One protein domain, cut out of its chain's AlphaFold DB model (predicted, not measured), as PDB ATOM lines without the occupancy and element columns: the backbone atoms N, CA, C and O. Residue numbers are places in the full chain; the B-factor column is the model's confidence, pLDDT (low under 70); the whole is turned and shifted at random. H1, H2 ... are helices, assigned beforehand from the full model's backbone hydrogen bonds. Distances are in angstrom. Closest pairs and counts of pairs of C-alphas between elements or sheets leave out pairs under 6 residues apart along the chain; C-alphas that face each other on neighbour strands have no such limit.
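AT A GLANCE: This is residues 296 to 349 of the 591 residues of the protein "C2H2-type domain-containing protein" of Cutaneotrichosporon oleaginosum (UniProt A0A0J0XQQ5). This is a small, open chain of parts: a looped stretch, residues 296 to 308, at one end, the helix H1 leading away from it, and then a short helix, H2, from which the chain turns back into the longest helix, H3, at the other end. H1 and H2 make a corner, and residues 344 to 349, of which 344 to 348 belong to H3, stick out. The printed part has 54 residues with three named helices, H1, H2 and H3 in that order, and no named strand; the class is all helix. It is only just loose, close to compact, with a radius of gyration of the C-alphas of 12.5 A, and its C-alphas span 31 by 27 by 17 A.

IN THESE COORDINATES: Begin at C-alpha 296, at (88.739, 108.404, 68.509), and read through residues 296 to 308, a stretch with no named element. Within it residues 297 to 298 pair with residues 305 to 306 as antiparallel strands do, in stretches too short to be named. Find C-alpha 309 at (89.350, 114.714, 74.254); there H1 begins, and it runs over residues 309 to 319, 15.7 A from first to last C-alpha. After Ser 320 comes H2, residues 321 to 328, 11.9 A long. H3 covers residues 333 to 348, 23.4 A long, and ends at C-alpha 348, at (107.347, 129.062, 80.527).

HOW THE PARTS SIT: Look first at H1 and H2, which are close but not clearly touching: the closest C-alphas, those of Trp 317 and Trp 323, are 6.4 A apart. Their lines stand about perpendicular, at 82 degrees. Go on to H2 and H3, a helical hairpin; they only just touch, with 3 pairs of C-alphas within 8 A, and H3 does so with residues 336 to 340 alone. Their closest C-alphas, those of Thr 326 and Gln 336, are 6.1 A apart. They run opposite ways at a steep tilt of 36 degrees, only just past shallow. H1 and H3 are apart. In the backbone, each O i to N i+4 pair of H3 is within hydrogen-bond range, against 5 of 7 in H1 and 3 of 4 in H2.

THE WHOLE: The two C-alphas farthest apart, those of Ile 296 and Ser 330, are 34.1 A from each other. The links from H1 to H2 and from H2 to H3 are both tight, and the printed part has no cut. Residues 344 to 349, of which 344 to 348 belong to H3, stand free. The mean pLDDT of the printed part is 91.5, and no printed residue is under 70.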
ATOM      1  N   ILE A 296      88.068 109.257  67.528       92.75
ATOM      2  CA  ILE A 296      88.739 108.404  68.509       92.75
ATOM      3  C   ILE A 296      90.099 109.020  68.829       92.75
ATOM      4  O   ILE A 296      91.002 109.043  67.996       92.75
ATOM      5  N   PHE A 297      90.240 109.508  70.056       94.81
ATOM      6  CA  PHE A 297      91.435 110.174  70.556       94.81
ATOM      7  C   PHE A 297      92.355 109.139  71.210       94.81
ATOM      8  O   PHE A 297      92.044 108.626  72.286       94.81
ATOM      9  N   LYS A 298      93.473 108.799  70.560       96.44
ATOM     10  CA  LYS A 298      94.444 107.817  71.077       96.44
ATOM     11  C   LYS A 298      95.569 108.510  71.846       96.44
ATOM     12  O   LYS A 298      95.981 109.605  71.477       96.44
ATOM     13  N   CYS A 299      96.067 107.882  72.907       95.94
ATOM     14  CA  CYS A 299      97.195 108.399  73.684       95.94
ATOM     15  C   CYS A 299      98.539 107.980  73.077       95.94
ATOM     16  O   CYS A 299      98.787 106.786  72.930       95.94
ATOM     17  N   GLU A 300      99.431 108.935  72.786       94.75
ATOM     18  CA  GLU A 300     100.747 108.632  72.197       94.75
ATOM     19  C   GLU A 300     101.604 107.692  73.065       94.75
ATOM     20  O   GLU A 300     102.294 106.827  72.536       94.75
ATOM     21  N   THR A 301     101.543 107.818  74.395       95.38
ATOM     22  CA  THR A 301     102.440 107.097  75.317       95.38
ATOM     23  C   THR A 301     102.052 105.630  75.553       95.38
ATOM     24  O   THR A 301     102.880 104.841  75.998       95.38
ATOM     25  N   CYS A 302     100.797 105.241  75.299       96.50
ATOM     26  CA  CYS A 302     100.287 103.904  75.651       96.50
ATOM     27  C   CYS A 302      99.211 103.336  74.707       96.50
ATOM     28  O   CYS A 302      98.576 102.343  75.055       96.50
ATOM     29  N   SER A 303      98.938 104.017  73.589       95.94
ATOM     30  CA  SER A 303      97.909 103.722  72.578       95.94
ATOM     31  C   SER A 303      96.444 103.591  73.039       95.94
ATOM     32  O   SER A 303      95.577 103.407  72.184       95.94
ATOM     33  N   LYS A 304      96.115 103.771  74.332       97.50
ATOM     34  CA  LYS A 304      94.720 103.751  74.830       97.50
ATOM     35  C   LYS A 304      93.817 104.708  74.048       97.50
ATOM     36  O   LYS A 304      94.154 105.878  73.857       97.50
ATOM     37  N   GLU A 305      92.644 104.211  73.670       96.62
ATOM     38  CA  GLU A 305      91.654 104.923  72.862       96.62
ATOM     39  C   GLU A 305      90.545 105.545  73.723       96.62
ATOM     40  O   GLU A 305      89.962 104.884  74.583       96.62
ATOM     41  N   TYR A 306      90.214 106.812  73.463       96.69
ATOM     42  CA  TYR A 306      89.195 107.571  74.185       96.69
ATOM     43  C   TYR A 306      88.175 108.201  73.233       96.69
ATOM     44  O   TYR A 306      88.521 108.740  72.186       96.69
ATOM     45  N   ARG A 307      86.896 108.192  73.630       95.19
ATOM     46  CA  ARG A 307      85.787 108.800  72.863       95.19
ATOM     47  C   ARG A 307      85.658 110.320  73.029       95.19
ATOM     48  O   ARG A 307      84.882 110.943  72.313       95.19
ATOM     49  N   HIS A 308      86.382 110.907  73.982       94.88
ATOM     50  CA  HIS A 308      86.307 112.331  74.311       94.88
ATOM     51  C   HIS A 308      87.712 112.898  74.563       94.88
ATOM     52  O   HIS A 308      88.496 112.255  75.274       94.88
ATOM     53  N   PRO A 309      88.029 114.112  74.073       91.50
ATOM     54  CA  PRO A 309      89.350 114.714  74.254       91.50
ATOM     55  C   PRO A 309      89.654 114.957  75.738       91.50
ATOM     56  O   PRO A 309      90.756 114.677  76.196       91.50
ATOM     57  N   SER A 310      88.655 115.344  76.536       93.06
ATOM     58  CA  SER A 310      88.784 115.548  77.986       93.06
ATOM     59  C   SER A 310      89.198 114.283  78.752       93.06
ATOM     60  O   SER A 310      89.775 114.385  79.834       93.06
ATOM     61  N   CYS A 311      88.925 113.088  78.214       94.62
ATOM     62  CA  CYS A 311      89.407 111.825  78.774       94.62
ATOM     63  C   CYS A 311      90.865 111.555  78.378       94.62
ATOM     64  O   CYS A 311      91.652 111.166  79.239       94.62
ATOM     65  N   LEU A 312      91.246 111.833  77.123       95.12
ATOM     66  CA  LEU A 312      92.643 111.762  76.686       95.12
ATOM     67  C   LEU A 312      93.526 112.736  77.482       95.12
ATOM     68  O   LEU A 312      94.581 112.334  77.956       95.12
ATOM     69  N   VAL A 313      93.098 113.986  77.693       92.62
ATOM     70  CA  VAL A 313      93.860 114.974  78.484       92.62
ATOM     71  C   VAL A 313      94.049 114.496  79.923       92.62
ATOM     72  O   VAL A 313      95.175 114.483  80.414       92.62
ATOM     73  N   LYS A 314      92.978 114.024  80.582       92.25
ATOM     74  CA  LYS A 314      93.062 113.426  81.928       92.25
ATOM     75  C   LYS A 314      94.036 112.243  81.977       92.25
ATOM     76  O   LYS A 314      94.743 112.105  82.966       92.25
ATOM     77  N   HIS A 315      94.116 111.438  80.917       94.19
ATOM     78  CA  HIS A 315      95.063 110.327  80.839       94.19
ATOM     79  C   HIS A 315      96.505 110.755  80.497       94.19
ATOM     80  O   HIS A 315      97.444 110.181  81.037       94.19
ATOM     81  N   ARG A 316      96.715 111.792  79.672       94.00
ATOM     82  CA  ARG A 316      98.054 112.356  79.396       94.00
ATOM     83  C   ARG A 316      98.747 112.832  80.678       94.00
ATOM     84  O   ARG A 316      99.958 112.666  80.794       94.00
ATOM     85  N   TRP A 317      97.998 113.345  81.659       88.44
ATOM     86  CA  TRP A 317      98.550 113.667  82.981       88.44
ATOM     87  C   TRP A 317      99.148 112.443  83.693       88.44
ATOM     88  O   TRP A 317     100.218 112.571  84.270       88.44
ATOM     89  N   GLU A 318      98.551 111.248  83.581       90.50
ATOM     90  CA  GLU A 318      99.066 110.017  84.216       90.50
ATOM     91  C   GLU A 318     100.454 109.584  83.696       90.50
ATOM     92  O   GLU A 318     101.166 108.850  84.386       90.50
ATOM     93  N   HIS A 319     100.849 110.055  82.506       92.12
ATOM     94  CA  HIS A 319     102.168 109.811  81.906       92.12
ATOM     95  C   HIS A 319     103.208 110.888  82.214       92.12
ATOM     96  O   HIS A 319     104.397 110.634  82.033       92.12
ATOM     97  N   SER A 320     102.797 112.072  82.681       88.44
ATOM     98  CA  SER A 320     103.747 113.116  83.074       88.44
ATOM     99  C   SER A 320     104.577 112.624  84.268       88.44
ATOM    100  O   SER A 320     103.982 112.225  85.275       88.44
ATOM    101  N   PRO A 321     105.925 112.651  84.223       87.50
ATOM    102  CA  PRO A 321     106.752 112.189  85.342       87.50
ATOM    103  C   PRO A 321     106.368 112.874  86.662       87.50
ATOM    104  O   PRO A 321     106.119 112.207  87.666       87.50
ATOM    105  N   HIS A 322     106.163 114.191  86.595       84.38
ATOM    106  CA  HIS A 322     105.800 115.065  87.713       84.38
ATOM    107  C   HIS A 322     104.423 114.764  88.328       84.38
ATOM    108  O   HIS A 322     104.154 115.156  89.466       84.38
ATOM    109  N   TRP A 323     103.545 114.041  87.623       86.12
ATOM    110  CA  TRP A 323     102.275 113.573  88.183       86.12
ATOM    111  C   TRP A 323     102.505 112.545  89.295       86.12
ATOM    112  O   TRP A 323     101.788 112.557  90.291       86.12
ATOM    113  N   ARG A 324     103.524 111.680  89.184       85.81
ATOM    114  CA  ARG A 324     103.843 110.693  90.233       85.81
ATOM    115  C   ARG A 324     104.302 111.384  91.512       85.81
ATOM    116  O   ARG A 324     103.750 111.109  92.574       85.81
ATOM    117  N   ASP A 325     105.224 112.331  91.372       88.31
ATOM    118  CA  ASP A 325     105.760 113.139  92.470       88.31
ATOM    119  C   ASP A 325     104.632 113.921  93.165       88.31
ATOM    120  O   ASP A 325     104.500 113.901  94.388       88.31
ATOM    121  N   THR A 326     103.742 114.538  92.380       85.44
ATOM    122  CA  THR A 326     102.611 115.326  92.895       85.44
ATOM    123  C   THR A 326     101.565 114.459  93.609       85.44
ATOM    124  O   THR A 326     101.023 114.877  94.631       85.44
ATOM    125  N   ASN A 327     101.313 113.230  93.137       86.62
ATOM    126  CA  ASN A 327     100.426 112.276  93.821       86.62
ATOM    127  C   ASN A 327     100.994 111.766  95.157       86.62
ATOM    128  O   ASN A 327     100.225 111.313  96.003       86.62
ATOM    129  N   GLN A 328     102.316 111.818  95.356       89.81
ATOM    130  CA  GLN A 328     102.942 111.460  96.632       89.81
ATOM    131  C   GLN A 328     102.715 112.540  97.706       89.81
ATOM    132  O   GLN A 328     102.736 112.240  98.900       89.81
ATOM    133  N   ILE A 329     102.455 113.787  97.298       89.62
ATOM    134  CA  ILE A 329     102.056 114.866  98.203       89.62
ATOM    135  C   ILE A 329     100.584 114.664  98.584       89.62
ATOM    136  O   ILE A 329      99.707 114.636  97.720       89.62
ATOM    137  N   SER A 330     100.297 114.588  99.888       94.25
ATOM    138  CA  SER A 330      98.952 114.393 100.458       94.25
ATOM    139  C   SER A 330      98.062 115.649 100.395       94.25
ATOM    140  O   SER A 330      97.422 116.027 101.375       94.25
ATOM    141  N   MET A 331      98.066 116.325  99.249       91.88
ATOM    142  CA  MET A 331      97.181 117.434  98.900       91.88
ATOM    143  C   MET A 331      95.848 116.914  98.349       91.88
ATOM    144  O   MET A 331      95.735 115.761  97.928       91.88
ATOM    145  N   SER A 332      94.824 117.769  98.305       96.06
ATOM    146  CA  SER A 332      93.583 117.434  97.607       96.06
ATOM    147  C   SER A 332      93.826 117.305  96.099       96.06
ATOM    148  O   SER A 332      94.688 117.977  95.529       96.06
ATOM    149  N   LYS A 333      93.008 116.501  95.411       88.00
ATOM    150  CA  LYS A 333      93.100 116.321  93.952       88.00
ATOM    151  C   LYS A 333      93.021 117.642  93.169       88.00
ATOM    152  O   LYS A 333      93.601 117.751  92.094       88.00
ATOM    153  N   HIS A 334      92.317 118.645  93.698       89.81
ATOM    154  CA  HIS A 334      92.261 119.971  93.080       89.81
ATOM    155  C   HIS A 334      93.560 120.759  93.303       89.81
ATOM    156  O   HIS A 334      94.092 121.316  92.350       89.81
ATOM    157  N   GLN A 335      94.121 120.732  94.518       95.06
ATOM    158  CA  GLN A 335      95.417 121.350  94.832       95.06
ATOM    159  C   GLN A 335      96.567 120.728  94.020       95.06
ATOM    160  O   GLN A 335      97.412 121.454  93.509       95.06
ATOM    161  N   GLN A 336      96.564 119.404  93.831       92.50
ATOM    162  CA  GLN A 336      97.529 118.695  92.977       92.50
ATOM    163  C   GLN A 336      97.482 119.195  91.519       92.50
ATOM    164  O   GLN A 336      98.524 119.431  90.909       92.50
ATOM    165  N   VAL A 337      96.281 119.423  90.967       88.56
ATOM    166  CA  VAL A 337      96.114 120.006  89.622       88.56
ATOM    167  C   VAL A 337      96.533 121.479  89.593       88.56
ATOM    168  O   VAL A 337      97.283 121.863  88.701       88.56
ATOM    169  N   GLN A 338      96.127 122.294  90.575       93.25
ATOM    170  CA  GLN A 338      96.541 123.701  90.676       93.25
ATOM    171  C   GLN A 338      98.069 123.856  90.737       93.25
ATOM    172  O   GLN A 338      98.618 124.731  90.070       93.25
ATOM    173  N   LEU A 339      98.763 122.999  91.494       93.12
ATOM    174  CA  LEU A 339     100.221 123.018  91.619       93.12
ATOM    175  C   LEU A 339     100.912 122.746  90.274       93.12
ATOM    176  O   LEU A 339     101.883 123.419  89.936       93.12
ATOM    177  N   LEU A 340     100.390 121.804  89.485       88.94
ATOM    178  CA  LEU A 340     100.919 121.473  88.160       88.94
ATOM    179  C   LEU A 340     100.565 122.519  87.093       88.94
ATOM    180  O   LEU A 340     101.398 122.813  86.237       88.94
ATOM    181  N   GLU A 341      99.378 123.129  87.161       90.69
ATOM    182  CA  GLU A 341      99.034 124.285  86.324       90.69
ATOM    183  C   GLU A 341      99.946 125.488  86.633       90.69
ATOM    184  O   GLU A 341     100.474 126.113  85.713       90.69
ATOM    185  N   ALA A 342     100.218 125.768  87.912       93.38
ATOM    186  CA  ALA A 342     101.162 126.807  88.322       93.38
ATOM    187  C   ALA A 342     102.608 126.489  87.895       93.38
ATOM    188  O   ALA A 342     103.314 127.377  87.419       93.38
ATOM    189  N   ALA A 343     103.044 125.230  88.002       89.94
ATOM    190  CA  ALA A 343     104.367 124.796  87.552       89.94
ATOM    191  C   ALA A 343     104.554 124.949  86.029       89.94
ATOM    192  O   ALA A 343     105.624 125.374  85.595       89.94
ATOM    193  N   ALA A 344     103.517 124.676  85.225       88.25
ATOM    194  CA  ALA A 344     103.526 124.942  83.783       88.25
ATOM    195  C   ALA A 344     103.677 126.436  83.476       88.25
ATOM    196  O   ALA A 344     104.498 126.828  82.647       88.25
ATOM    197  N   ILE A 345     102.912 127.281  84.169       90.31
ATOM    198  CA  ILE A 345     102.985 128.737  84.015       90.31
ATOM    199  C   ILE A 345     104.392 129.244  84.371       90.31
ATOM    200  O   ILE A 345     104.992 129.985  83.595       90.31
ATOM    201  N   LEU A 346     104.964 128.790  85.489       90.62
ATOM    202  CA  LEU A 346     106.297 129.201  85.938       90.62
ATOM    203  C   LEU A 346     107.432 128.706  85.028       90.62
ATOM    204  O   LEU A 346     108.379 129.457  84.798       90.62
ATOM    205  N   SER A 347     107.358 127.491  84.470       85.88
ATOM    206  CA  SER A 347     108.420 126.975  83.590       85.88
ATOM    207  C   SER A 347     108.529 127.758  82.275       85.88
ATOM    208  O   SER A 347     109.638 127.974  81.779       85.88
ATOM    209  N   HIS A 348     107.407 128.258  81.753       79.25
ATOM    210  CA  HIS A 348     107.347 129.062  80.527       79.25
ATOM    211  C   HIS A 348     107.499 130.578  80.740       79.25
ATOM    212  O   HIS A 348     107.800 131.289  79.784       79.25
ATOM    213  N   ILE A 349     107.345 131.082  81.970       84.69
ATOM    214  CA  ILE A 349     107.562 132.502  82.315       84.69
ATOM    215  C   ILE A 349     109.048 132.916  82.287       84.69
ATOM    216  O   ILE A 349     109.343 134.109  82.319       84.69
TER     217      ILE A 349